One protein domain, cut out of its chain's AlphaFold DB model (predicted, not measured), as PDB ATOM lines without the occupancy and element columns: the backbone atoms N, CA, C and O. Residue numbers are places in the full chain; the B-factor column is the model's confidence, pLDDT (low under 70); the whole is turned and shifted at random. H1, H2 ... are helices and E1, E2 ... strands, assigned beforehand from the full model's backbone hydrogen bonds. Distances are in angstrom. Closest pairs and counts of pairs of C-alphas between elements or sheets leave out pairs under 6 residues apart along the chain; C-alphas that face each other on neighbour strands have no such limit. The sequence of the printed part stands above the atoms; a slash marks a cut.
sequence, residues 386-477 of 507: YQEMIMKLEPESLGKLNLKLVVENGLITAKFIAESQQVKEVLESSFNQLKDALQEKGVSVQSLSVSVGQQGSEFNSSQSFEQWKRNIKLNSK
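This is residues 386 to 477 of the 507 residues of the protein "Flg_hook domain-containing protein" of Clostridiales bacterium GWB2_37_7 (UniProt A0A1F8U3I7). A twisted sheet of four strands has helices on both faces: H1 and H2, one after the other, pack on one face along the E4 edge, and the longer H3 lies slantwise over E2 on the opposite face. The printed part has 92 residues, with three named helices and four named strands in the order E1, E2, E3, H1, H2, E4, H3. The mixed sheet runs E1, E2, E3, E4, and the class is mixed, helices and strands. The whole is compact, with a radius of gyration of the C-alphas of 13.5 A and spans of 40 by 33 by 20 A.

E1, residues 388 to 392, begins with C-alpha 388 at (133.939, 104.644, 135.034). E2 is residues 400 to 408, 26.3 A long, E3 residues 411 to 418, 22.7 A, and E4 residues 444 to 452, 24.4 A. H1 is residues 421 to 429, H2 residues 431 to 440. H3, residues 462 to 475, is 20.2 A long and ends with C-alpha 475 at (140.790, 86.598, 126.844).

E1, E2 and E3 form a meander, each strand the antiparallel neighbour of the one before; N 389 and O 403 are 2.8 A apart, N 404 and O 415 2.9 A. E3 and E4 are parallel, with N 416 and O 449 2.8 A apart; E3, H1 H2, E4 is a strand-helix-strand unit, two parallel neighbour strands with helices between, with a right-handed crossover. E4 bends by 53 degrees at residue 447. H1 is on the sheet over E3 and E4, at a height over the sheet of 8.5 A, and the C-alphas of Gln 421 and Val 452 are its closest to E4, 6.1 A. H2, on the same face, is over none of the strands; its closest C-alphas to E4 are Lys 435 and Val 445, 5.6 A. H3 is over E2, only just not over E1 or E3, on each of which 2 of its 14 C-alphas fall; the closest C-alphas of H3 and E2 are Lys 469 and Val 406, 7.2 A. In H1, H2 and H3 every O i to N i+4 pair is within hydrogen-bond range.

The two C-alphas farthest apart, those of Ser 397 and Lys 477, are 40.9 A apart. The printed part has no cut and no long link. The mean pLDDT of the printed part is 80.4, and residue 386, residues 454 to 462 and residues 474 to 477 are under 70.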
ATOM      1  N   TYR A 386     127.767 104.365 131.224       69.19
ATOM      2  CA  TYR A 386     129.003 104.818 131.864       69.19
ATOM      3  C   TYR A 386     129.902 103.646 132.271       69.19
ATOM      4  O   TYR A 386     129.458 102.674 132.867       69.19
ATOM      5  N   GLN A 387     131.200 103.757 131.984       76.94
ATOM      6  CA  GLN A 387     132.186 102.683 132.200       76.94
ATOM      7  C   GLN A 387     133.214 103.016 133.299       76.94
ATOM      8  O   GLN A 387     134.158 102.260 133.534       76.94
ATOM      9  N   GLU A 388     133.052 104.155 133.976       81.81
ATOM     10  CA  GLU A 388     133.939 104.644 135.034       81.81
ATOM     11  C   GLU A 388     133.160 105.497 136.046       81.81
ATOM     12  O   GLU A 388     132.322 106.310 135.664       81.81
ATOM     13  N   MET A 389     133.458 105.331 137.335       82.44
ATOM     14  CA  MET A 389     132.906 106.128 138.432       82.44
ATOM     15  C   MET A 389     133.975 106.398 139.492       82.44
ATOM     16  O   MET A 389     134.871 105.583 139.729       82.44
ATOM     17  N   ILE A 390     133.846 107.536 140.167       83.75
ATOM     18  CA  ILE A 390     134.557 107.843 141.407       83.75
ATOM     19  C   ILE A 390     133.493 108.017 142.489       83.75
ATOM     20  O   ILE A 390     132.540 108.772 142.302       83.75
ATOM     21  N   MET A 391     133.641 107.313 143.608       85.31
ATOM     22  CA  MET A 391     132.765 107.449 144.771       85.31
ATOM     23  C   MET A 391     133.594 107.691 146.032       85.31
ATOM     24  O   MET A 391     134.690 107.149 146.185       85.31
ATOM     25  N   LYS A 392     133.070 108.493 146.958       86.31
ATOM     26  CA  LYS A 392     133.549 108.521 148.343       86.31
ATOM     27  C   LYS A 392     132.869 107.371 149.090       86.31
ATOM     28  O   LYS A 392     131.678 107.152 148.886       86.31
ATOM     29  N   LEU A 393     133.616 106.631 149.905       84.81
ATOM     30  CA  LEU A 393     133.043 105.611 150.782       84.81
ATOM     31  C   LEU A 393     132.680 106.218 152.137       84.81
ATOM     32  O   LEU A 393     133.375 107.099 152.648       84.81
ATOM     33  N   GLU A 394     131.613 105.698 152.733       78.69
ATOM     34  CA  GLU A 394     131.232 105.988 154.110       78.69
ATOM     35  C   GLU A 394     131.606 104.813 155.026       78.69
ATOM     36  O   GLU A 394     131.291 103.666 154.691       78.69
ATOM     37  N   PRO A 395     132.263 105.054 156.181       81.56
ATOM     38  CA  PRO A 395     132.682 106.356 156.722       81.56
ATOM     39  C   PRO A 395     133.870 106.980 155.965       81.56
ATOM     40  O   PRO A 395     134.705 106.262 155.426       81.56
ATOM     41  N   GLU A 396     134.016 108.311 156.017       77.38
ATOM     42  CA  GLU A 396     135.070 109.067 155.304       77.38
ATOM     43  C   GLU A 396     136.511 108.576 155.556       77.38
ATOM     44  O   GLU A 396     137.371 108.720 154.689       77.38
ATOM     45  N   SER A 397     136.776 107.916 156.688       78.94
ATOM     46  CA  SER A 397     138.055 107.243 156.973       78.94
ATOM     47  C   SER A 397     138.450 106.155 155.961       78.94
ATOM     48  O   SER A 397     139.600 105.719 155.955       78.94
ATOM     49  N   LEU A 398     137.518 105.691 155.125       81.62
ATOM     50  CA  LEU A 398     137.760 104.737 154.040       81.62
ATOM     51  C   LEU A 398     138.292 105.401 152.756       81.62
ATOM     52  O   LEU A 398     138.835 104.705 151.895       81.62
ATOM     53  N   GLY A 399     138.173 106.728 152.640       86.12
ATOM     54  CA  GLY A 399     138.593 107.502 151.475       86.12
ATOM     55  C   GLY A 399     137.711 107.281 150.244       86.12
ATOM     56  O   GLY A 399     136.513 107.000 150.337       86.12
ATOM     57  N   LYS A 400     138.305 107.448 149.064       86.94
ATOM     58  CA  LYS A 400     137.649 107.243 147.768       86.94
ATOM     59  C   LYS A 400     137.865 105.835 147.225       86.94
ATOM     60  O   LYS A 400     138.877 105.179 147.483       86.94
ATOM     61  N   LEU A 401     136.910 105.422 146.402       88.50
ATOM     62  CA  LEU A 401     136.948 104.227 145.581       88.50
ATOM     63  C   LEU A 401     136.722 104.628 144.120       88.50
ATOM     64  O   LEU A 401     135.689 105.185 143.750       88.50
ATOM     65  N   ASN A 402     137.710 104.330 143.288       87.88
ATOM     66  CA  ASN A 402     137.670 104.506 141.846       87.88
ATOM     67  C   ASN A 402     137.302 103.165 141.195       87.88
ATOM     68  O   ASN A 402     137.961 102.156 141.447       87.88
ATOM     69  N   LEU A 403     136.282 103.153 140.339       87.06
ATOM     70  CA  LEU A 403     135.743 101.957 139.689       87.06
ATOM     71  C   LEU A 403     135.738 102.132 138.166       87.06
ATOM     72  O   LEU A 403     135.227 103.123 137.658       87.06
ATOM     73  N   LYS A 404     136.290 101.159 137.438       86.94
ATOM     74  CA  LYS A 404     136.110 100.985 135.988       86.94
ATOM     75  C   LYS A 404     135.408  99.663 135.714       86.94
ATOM     76  O   LYS A 404     135.795  98.634 136.271       86.94
ATOM     77  N   LEU A 405     134.411  99.699 134.840       85.06
ATOM     78  CA  LEU A 405     133.549  98.574 134.502       85.06
ATOM     79  C   LEU A 405     133.560  98.350 132.988       85.06
ATOM     80  O   LEU A 405     133.493  99.297 132.209       85.06
ATOM     81  N   VAL A 406     133.640  97.091 132.570       84.44
ATOM     82  CA  VAL A 406     133.437  96.663 131.183       84.44
ATOM     83  C   VAL A 406     132.404  95.548 131.201       84.44
ATOM     84  O   VAL A 406     132.582  94.556 131.907       84.44
ATOM     85  N   VAL A 407     131.337  95.723 130.425       81.94
ATOM     86  CA  VAL A 407     130.296  94.716 130.213       81.94
ATOM     87  C   VAL A 407     130.437  94.185 128.788       81.94
ATOM     88  O   VAL A 407     130.430  94.959 127.832       81.94
ATOM     89  N   GLU A 408     130.587  92.873 128.639       78.62
ATOM     90  CA  GLU A 408     130.670  92.184 127.348       78.62
ATOM     91  C   GLU A 408     129.832  90.904 127.414       78.62
ATOM     92  O   GLU A 408     130.047  90.069 128.285       78.62
ATOM     93  N   ASN A 409     128.852  90.743 126.520       77.44
ATOM     94  CA  ASN A 409     127.984  89.556 126.442       77.44
ATOM     95  C   ASN A 409     127.286  89.178 127.773       77.44
ATOM     96  O   ASN A 409     127.126  88.000 128.084       77.44
ATOM     97  N   GLY A 410     126.899  90.173 128.583       73.38
ATOM     98  CA  GLY A 410     126.308  89.967 129.918       73.38
ATOM     99  C   GLY A 410     127.314  89.615 131.027       73.38
ATOM    100  O   GLY A 410     126.918  89.428 132.179       73.38
ATOM    101  N   LEU A 411     128.610  89.555 130.698       81.75
ATOM    102  CA  LEU A 411     129.701  89.357 131.643       81.75
ATOM    103  C   LEU A 411     130.304  90.697 132.078       81.75
ATOM    104  O   LEU A 411     130.693  91.517 131.245       81.75
ATOM    105  N   ILE A 412     130.439  90.893 133.389       84.19
ATOM    106  CA  ILE A 412     131.191  92.002 133.987       84.19
ATOM    107  C   ILE A 412     132.667  91.623 134.125       84.19
ATOM    108  O   ILE A 412     133.008  90.611 134.743       84.19
ATOM    109  N   THR A 413     133.548  92.518 133.677       87.31
ATOM    110  CA  THR A 413     134.908  92.643 134.210       87.31
ATOM    111  C   THR A 413     135.089  94.014 134.868       87.31
ATOM    112  O   THR A 413     134.838  95.051 134.254       87.31
ATOM    113  N   ALA A 414     135.528  94.029 136.129       87.19
ATOM    114  CA  ALA A 414     135.603  95.231 136.965       87.19
ATOM    115  C   ALA A 414     137.009  95.470 137.546       87.19
ATOM    116  O   ALA A 414     137.709  94.534 137.946       87.19
ATOM    117  N   LYS A 415     137.412  96.742 137.644       88.88
ATOM    118  CA  LYS A 415     138.664  97.172 138.282       88.88
ATOM    119  C   LYS A 415     138.411  98.269 139.312       88.88
ATOM    120  O   LYS A 415     137.916  99.340 138.974       88.88
ATOM    121  N   PHE A 416     138.840  98.005 140.539       90.25
ATOM    122  CA  PHE A 416     138.699  98.863 141.708       90.25
ATOM    123  C   PHE A 416     140.069  99.393 142.145       90.25
ATOM    124  O   PHE A 416     141.025  98.624 142.271       90.25
ATOM    125  N   ILE A 417     140.165 100.692 142.420       89.94
ATOM    126  CA  ILE A 417     141.305 101.311 143.106       89.94
ATOM    127  C   ILE A 417     140.779 102.047 144.337       89.94
ATOM    128  O   ILE A 417     140.064 103.037 144.207       89.94
ATOM    129  N   ALA A 418     141.126 101.558 145.524       90.00
ATOM    130  CA  ALA A 418     140.777 102.181 146.796       90.00
ATOM    131  C   ALA A 418     141.912 103.082 147.312       90.00
ATOM    132  O   ALA A 418     143.095 102.794 147.108       90.00
ATOM    133  N   GLU A 419     141.567 104.139 148.047       88.69
ATOM    134  CA  GLU A 419     142.548 104.910 148.824       88.69
ATOM    135  C   GLU A 419     142.978 104.172 150.111       88.69
ATOM    136  O   GLU A 419     144.109 104.349 150.561       88.69
ATOM    137  N   SER A 420     142.124 103.302 150.674       89.44
ATOM    138  CA  SER A 420     142.389 102.545 151.911       89.44
ATOM    139  C   SER A 420     142.603 101.041 151.686       89.44
ATOM    140  O   SER A 420     141.833 100.369 150.998       89.44
ATOM    141  N   GLN A 421     143.614 100.479 152.357       88.00
ATOM    142  CA  GLN A 421     143.908  99.039 152.380       88.00
ATOM    143  C   GLN A 421     142.787  98.207 153.033       88.00
ATOM    144  O   GLN A 421     142.517  97.093 152.591       88.00
ATOM    145  N   GLN A 422     142.071  98.764 154.014       86.69
ATOM    146  CA  GLN A 422     140.948  98.079 154.674       86.69
ATOM    147  C   GLN A 422     139.777  97.848 153.707       86.69
ATOM    148  O   GLN A 422     139.133  96.802 153.736       86.69
ATOM    149  N   VAL A 423     139.534  98.800 152.799       87.81
ATOM    150  CA  VAL A 423     138.524  98.674 151.734       87.81
ATOM    151  C   VAL A 423     138.897  97.545 150.779       87.81
ATOM    152  O   VAL A 423     138.031  96.758 150.407       87.81
ATOM    153  N   LYS A 424     140.182  97.422 150.417       89.56
ATOM    154  CA  LYS A 424     140.663  96.313 149.585       89.56
ATOM    155  C   LYS A 424     140.400  94.959 150.245       89.56
ATOM    156  O   LYS A 424     139.842  94.082 149.598       89.56
ATOM    157  N   GLU A 425     140.761  94.798 151.515       89.50
ATOM    158  CA  GLU A 425     140.565  93.539 152.249       89.50
ATOM    159  C   GLU A 425     139.080  93.157 152.351       89.50
ATOM    160  O   GLU A 425     138.729  91.991 152.168       89.50
ATOM    161  N   VAL A 426     138.188  94.133 152.554       88.62
ATOM    162  CA  VAL A 426     136.730  93.925 152.519       88.62
ATOM    163  C   VAL A 426     136.246  93.512 151.122       88.62
ATOM    164  O   VAL A 426     135.500  92.536 151.007       88.62
ATOM    165  N   LEU A 427     136.694  94.204 150.065       88.75
ATOM    166  CA  LEU A 427     136.348  93.908 148.667       88.75
ATOM    167  C   LEU A 427     136.802  92.514 148.221       88.75
ATOM    168  O   LEU A 427     136.032  91.796 147.588       88.75
ATOM    169  N   GLU A 428     138.025  92.113 148.567       89.44
ATOM    170  CA  GLU A 428     138.567  90.799 148.209       89.44
ATOM    171  C   GLU A 428     137.914  89.668 149.021       89.44
ATOM    172  O   GLU A 428     137.539  88.645 148.450       89.44
ATOM    173  N   SER A 429     137.714  89.849 150.333       89.69
ATOM    174  CA  SER A 429     137.116  88.811 151.193       89.69
ATOM    175  C   SER A 429     135.631  88.561 150.921       89.69
ATOM    176  O   SER A 429     135.176  87.422 151.035       89.69
ATOM    177  N   SER A 430     134.882  89.590 150.513       85.25
ATOM    178  CA  SER A 430     133.445  89.478 150.217       85.25
ATOM    179  C   SER A 430     133.144  89.372 148.714       85.25
ATOM    180  O   SER A 430     131.982  89.456 148.316       85.25
ATOM    181  N   PHE A 431     134.158  89.140 147.867       86.88
ATOM    182  CA  PHE A 431     134.004  89.046 146.408       86.88
ATOM    183  C   PHE A 431     132.914  88.053 145.975       86.88
ATOM    184  O   PHE A 431     132.135  88.357 145.077       86.88
ATOM    185  N   ASN A 432     132.812  86.896 146.638       88.31
ATOM    186  CA  ASN A 432     131.783  85.899 146.323       88.31
ATOM    187  C   ASN A 432     130.369  86.459 146.556       88.31
ATOM    188  O   ASN A 432     129.514  86.330 145.690       88.31
ATOM    189  N   GLN A 433     130.147  87.169 147.669       87.31
ATOM    190  CA  GLN A 433     128.859  87.807 147.966       87.31
ATOM    191  C   GLN A 433     128.540  88.926 146.966       87.31
ATOM    192  O   GLN A 433     127.406  89.034 146.513       87.31
ATOM    193  N   LEU A 434     129.544  89.720 146.573       83.94
ATOM    194  CA  LEU A 434     129.409  90.751 145.540       83.94
ATOM    195  C   LEU A 434     129.054  90.146 144.170       83.94
ATOM    196  O   LEU A 434     128.161  90.650 143.493       83.94
ATOM    197  N   LYS A 435     129.718  89.053 143.772       87.31
ATOM    198  CA  LYS A 435     129.396  88.295 142.555       87.31
ATOM    199  C   LYS A 435     127.958  87.781 142.606       87.31
ATOM    200  O   LYS A 435     127.231  87.963 141.637       87.31
ATOM    201  N   ASP A 436     127.574  87.119 143.692       89.12
ATOM    202  CA  ASP A 436     126.280  86.444 143.791       89.12
ATOM    203  C   ASP A 436     125.128  87.465 143.828       89.12
ATOM    204  O   ASP A 436     124.170  87.314 143.078       89.12
ATOM    205  N   ALA A 437     125.280  88.579 144.556       84.44
ATOM    206  CA  ALA A 437     124.318  89.683 144.548       84.44
ATOM    207  C   ALA A 437     124.178  90.355 143.165       84.44
ATOM    208  O   ALA A 437     123.073  90.695 142.752       84.44
ATOM    209  N   LEU A 438     125.273  90.529 142.413       82.06
ATOM    210  CA  LEU A 438     125.207  91.045 141.036       82.06
ATOM    211  C   LEU A 438     124.582  90.025 140.067       82.06
ATOM    212  O   LEU A 438     123.842  90.408 139.159       82.06
ATOM    213  N   GLN A 439     124.803  88.730 140.303       85.62
ATOM    214  CA  GLN A 439     124.185  87.646 139.542       85.62
ATOM    215  C   GLN A 439     122.670  87.551 139.805       85.62
ATOM    216  O   GLN A 439     121.919  87.290 138.866       85.62
ATOM    217  N   GLU A 440     122.198  87.839 141.024       84.31
ATOM    218  CA  GLU A 440     120.766  88.002 141.339       84.31
ATOM    219  C   GLU A 440     120.133  89.206 140.618       84.31
ATOM    220  O   GLU A 440     118.971  89.138 140.222       84.31
ATOM    221  N   LYS A 441     120.899  90.275 140.356       73.44
ATOM    222  CA  LYS A 441     120.492  91.386 139.467       73.44
ATOM    223  C   LYS A 441     120.612  91.047 137.968       73.44
ATOM    224  O   LYS A 441     120.451  91.923 137.125       73.44
ATOM    225  N   GLY A 442     120.885  89.787 137.619       76.44
ATOM    226  CA  GLY A 442     120.957  89.298 136.239       76.44
ATOM    227  C   GLY A 442     122.305  89.499 135.538       76.44
ATOM    228  O   GLY A 442     122.390  89.250 134.336       76.44
ATOM    229  N   VAL A 443     123.364  89.916 136.246       79.94
ATOM    230  CA  VAL A 443     124.657  90.283 135.640       79.94
ATOM    231  C   VAL A 443     125.793  89.409 136.179       79.94
ATOM    232  O   VAL A 443     126.110  89.419 137.365       79.94
ATOM    233  N   SER A 444     126.440  88.629 135.312       83.50
ATOM    234  CA  SER A 444     127.437  87.639 135.749       83.50
ATOM    235  C   SER A 444     128.842  88.240 135.837       83.50
ATOM    236  O   SER A 444     129.410  88.659 134.833       83.50
ATOM    237  N   VAL A 445     129.455  88.254 137.023       84.19
ATOM    238  CA  VAL A 445     130.837  88.746 137.188       84.19
ATOM    239  C   VAL A 445     131.848  87.680 136.753       84.19
ATOM    240  O   VAL A 445     131.944  86.620 137.367       84.19
ATOM    241  N   GLN A 446     132.624  87.981 135.709       84.12
ATOM    242  CA  GLN A 446     133.688  87.124 135.173       84.12
ATOM    243  C   GLN A 446     135.040  87.398 135.842       84.12
ATOM    244  O   GLN A 446     135.787  86.464 136.130       84.12
ATOM    245  N   SER A 447     135.385  88.669 136.070       84.19
ATOM    246  CA  SER A 447     136.675  89.044 136.653       84.19
ATOM    247  C   SER A 447     136.588  90.335 137.461       84.19
ATOM    248  O   SER A 447     135.920  91.294 137.072       84.19
ATOM    249  N   LEU A 448     137.285  90.368 138.596       85.81
ATOM    250  CA  LEU A 448     137.323  91.509 139.500       85.81
ATOM    251  C   LEU A 448     138.752  91.699 140.011       85.81
ATOM    252  O   LEU A 448     139.372  90.767 140.517       85.81
ATOM    253  N   SER A 449     139.286  92.908 139.853       86.75
ATOM    254  CA  SER A 449     140.644  93.264 140.271       86.75
ATOM    255  C   SER A 449     140.598  94.439 141.240       86.75
ATOM    256  O   SER A 449     140.105  95.507 140.883       86.75
ATOM    257  N   VAL A 450     141.117  94.249 142.455       89.62
ATOM    258  CA  VAL A 450     141.206  95.299 143.479       89.62
ATOM    259  C   VAL A 450     142.657  95.735 143.648       89.62
ATOM    260  O   VAL A 450     143.594  94.938 143.584       89.62
ATOM    261  N   SER A 451     142.877  97.029 143.830       88.62
ATOM    262  CA  SER A 451     144.191  97.623 144.071       88.62
ATOM    263  C   SER A 451     144.068  98.798 145.035       88.62
ATOM    264  O   SER A 451     142.980  99.332 145.239       88.62
ATOM    265  N   VAL A 452     145.187  99.202 145.631       89.00
ATOM    266  CA  VAL A 452     145.266 100.357 146.536       89.00
ATOM    267  C   VAL A 452     146.288 101.330 145.978       89.00
ATOM    268  O   VAL A 452     147.375 100.908 145.580       89.00
ATOM    269  N   GLY A 453     145.958 102.620 145.942       80.38
ATOM    270  CA  GLY A 453     146.923 103.646 145.557       80.38
ATOM    271  C   GLY A 453     146.310 104.993 145.193       80.38
ATOM    272  O   GLY A 453     145.313 105.072 144.483       80.38
ATOM    273  N   GLN A 454     146.987 106.070 145.592       63.66
ATOM    274  CA  GLN A 454     146.635 107.463 145.272       63.66
ATOM    275  C   GLN A 454     147.017 107.867 143.826       63.66
ATOM    276  O   GLN A 454     147.365 109.014 143.551       63.66
ATOM    277  N   GLN A 455     146.979 106.928 142.875       53.28
ATOM    278  CA  GLN A 455     147.531 107.103 141.525       53.28
ATOM    279  C   GLN A 455     146.487 107.647 140.536       53.28
ATOM    280  O   GLN A 455     146.077 106.992 139.573       53.28
ATOM    281  N   GLY A 456     146.071 108.893 140.771       55.59
ATOM    282  CA  GLY A 456     145.088 109.603 139.950       55.59
ATOM    283  C   GLY A 456     145.506 109.857 138.492       55.59
ATOM    284  O   GLY A 456     144.663 110.241 137.692       55.59
ATOM    285  N   SER A 457     146.763 109.630 138.110       57.31
ATOM    286  CA  SER A 457     147.268 109.782 136.736       57.31
ATOM    287  C   SER A 457     147.006 108.550 135.859       57.31
ATOM    288  O   SER A 457     146.514 108.658 134.739       57.31
ATOM    289  N   GLU A 458     147.320 107.366 136.376       54.94
ATOM    290  CA  GLU A 458     147.467 106.137 135.587       54.94
ATOM    291  C   GLU A 458     146.130 105.417 135.350       54.94
ATOM    292  O   GLU A 458     145.938 104.757 134.329       54.94
ATOM    293  N   PHE A 459     145.167 105.629 136.253       60.38
ATOM    294  CA  PHE A 459     143.765 105.242 136.080       60.38
ATOM    295  C   PHE A 459     143.028 106.164 135.092       60.38
ATOM    296  O   PHE A 459     142.271 105.690 134.249       60.38
ATOM    297  N   ASN A 460     143.281 107.477 135.151       60.88
ATOM    298  CA  ASN A 460     142.593 108.482 134.328       60.88
ATOM    299  C   ASN A 460     143.105 108.579 132.877       60.88
ATOM    300  O   ASN A 460     142.579 109.372 132.102       60.88
ATOM    301  N   SER A 461     144.107 107.785 132.491       69.06
ATOM    302  CA  SER A 461     144.531 107.658 131.095       69.06
ATOM    303  C   SER A 461     143.528 106.805 130.307       69.06
ATOM    304  O   SER A 461     143.527 105.574 130.425       69.06
ATOM    305  N   SER A 462     142.707 107.434 129.454       66.38
ATOM    306  CA  SER A 462     141.793 106.730 128.536       66.38
ATOM    307  C   SER A 462     142.551 105.710 127.666       66.38
ATOM    308  O   SER A 462     142.060 104.613 127.411       66.38
ATOM    309  N   GLN A 463     143.810 105.993 127.310       73.75
ATOM    310  CA  GLN A 463     144.664 105.084 126.539       73.75
ATOM    311  C   GLN A 463     145.091 103.825 127.322       73.75
ATOM    312  O   GLN A 463     145.229 102.758 126.721       73.75
ATOM    313  N   SER A 464     145.254 103.911 128.647       74.94
ATOM    314  CA  SER A 464     145.480 102.740 129.512       74.94
ATOM    315  C   SER A 464     144.205 101.901 129.668       74.94
ATOM    316  O   SER A 464     144.265 100.674 129.752       74.94
ATOM    317  N   PHE A 465     143.039 102.555 129.672       77.00
ATOM    318  CA  PHE A 465     141.738 101.892 129.762       77.00
ATOM    319  C   PHE A 465     141.384 101.129 128.477       77.00
ATOM    320  O   PHE A 465     140.985  99.969 128.551       77.00
ATOM    321  N   GLU A 466     141.621 101.715 127.302       78.62
ATOM    322  CA  GLU A 466     141.415 101.041 126.011       78.62
ATOM    323  C   GLU A 466     142.350  99.839 125.801       78.62
ATOM    324  O   GLU A 466     141.945  98.827 125.228       78.62
ATOM    325  N   GLN A 467     143.584  99.885 126.318       81.31
ATOM    326  CA  GLN A 467     144.460  98.706 126.342       81.31
ATOM    327  C   GLN A 467     143.891  97.599 127.241       81.31
ATOM    328  O   GLN A 467     143.839  96.440 126.832       81.31
ATOM    329  N   TRP A 468     143.395  97.947 128.433       82.00
ATOM    330  CA  TRP A 468     142.754  96.986 129.337       82.00
ATOM    331  C   TRP A 468     141.507  96.341 128.707       82.00
ATOM    332  O   TRP A 468     141.390  95.117 128.734       82.00
ATOM    333  N   LYS A 469     140.644  97.127 128.046       78.94
ATOM    334  CA  LYS A 469     139.486  96.621 127.283       78.94
ATOM    335  C   LYS A 469     139.887  95.601 126.219       78.94
ATOM    336  O   LYS A 469     139.298  94.526 126.161       78.94
ATOM    337  N   ARG A 470     140.896  95.900 125.391       81.31
ATOM    338  CA  ARG A 470     141.370  94.960 124.354       81.31
ATOM    339  C   ARG A 470     141.870  93.650 124.958       81.31
ATOM    340  O   ARG A 470     141.569  92.593 124.417       81.31
ATOM    341  N   ASN A 471     142.573  93.706 126.087       80.00
ATOM    342  CA  ASN A 471     143.053  92.503 126.766       80.00
ATOM    343  C   ASN A 471     141.901  91.648 127.329       80.00
ATOM    344  O   ASN A 471     142.010  90.426 127.319       80.00
ATOM    345  N   ILE A 472     140.784  92.257 127.749       79.12
ATOM    346  CA  ILE A 472     139.555  91.521 128.096       79.12
ATOM    347  C   ILE A 472     139.008  90.811 126.849       79.12
ATOM    348  O   ILE A 472     138.880  89.591 126.869       79.12
ATOM    349  N   LYS A 473     138.811  91.538 125.736       72.06
ATOM    350  CA  LYS A 473     138.285  90.989 124.465       72.06
ATOM    351  C   LYS A 473     139.142  89.882 123.836       72.06
ATOM    352  O   LYS A 473     138.652  89.091 123.031       72.06
ATOM    353  N   LEU A 474     140.438  89.845 124.150       67.19
ATOM    354  CA  LEU A 474     141.354  88.786 123.714       67.19
ATOM    355  C   LEU A 474     141.258  87.534 124.600       67.19
ATOM    356  O   LEU A 474     141.423  86.429 124.093       67.19
ATOM    357  N   ASN A 475     140.944  87.697 125.888       62.38
ATOM    358  CA  ASN A 475     140.790  86.598 126.844       62.38
ATOM    359  C   ASN A 475     139.351  86.046 126.925       62.38
ATOM    360  O   ASN A 475     139.163  84.948 127.443       62.38
ATOM    361  N   SER A 476     138.341  86.779 126.440       59.00
ATOM    362  CA  SER A 476     136.930  86.356 126.439       59.00
ATOM    363  C   SER A 476     136.552  85.439 125.264       59.00
ATOM    364  O   SER A 476     135.470  84.851 125.281       59.00
ATOM    365  N   LYS A 477     137.435  85.250 124.270       52.28
ATOM    366  CA  LYS A 477     137.224  84.281 123.180       52.28
ATOM    367  C   LYS A 477     137.399  82.837 123.684       52.28
ATOM    368  O   LYS A 477     138.501  82.490 124.113       52.28
TER     369      LYS A 477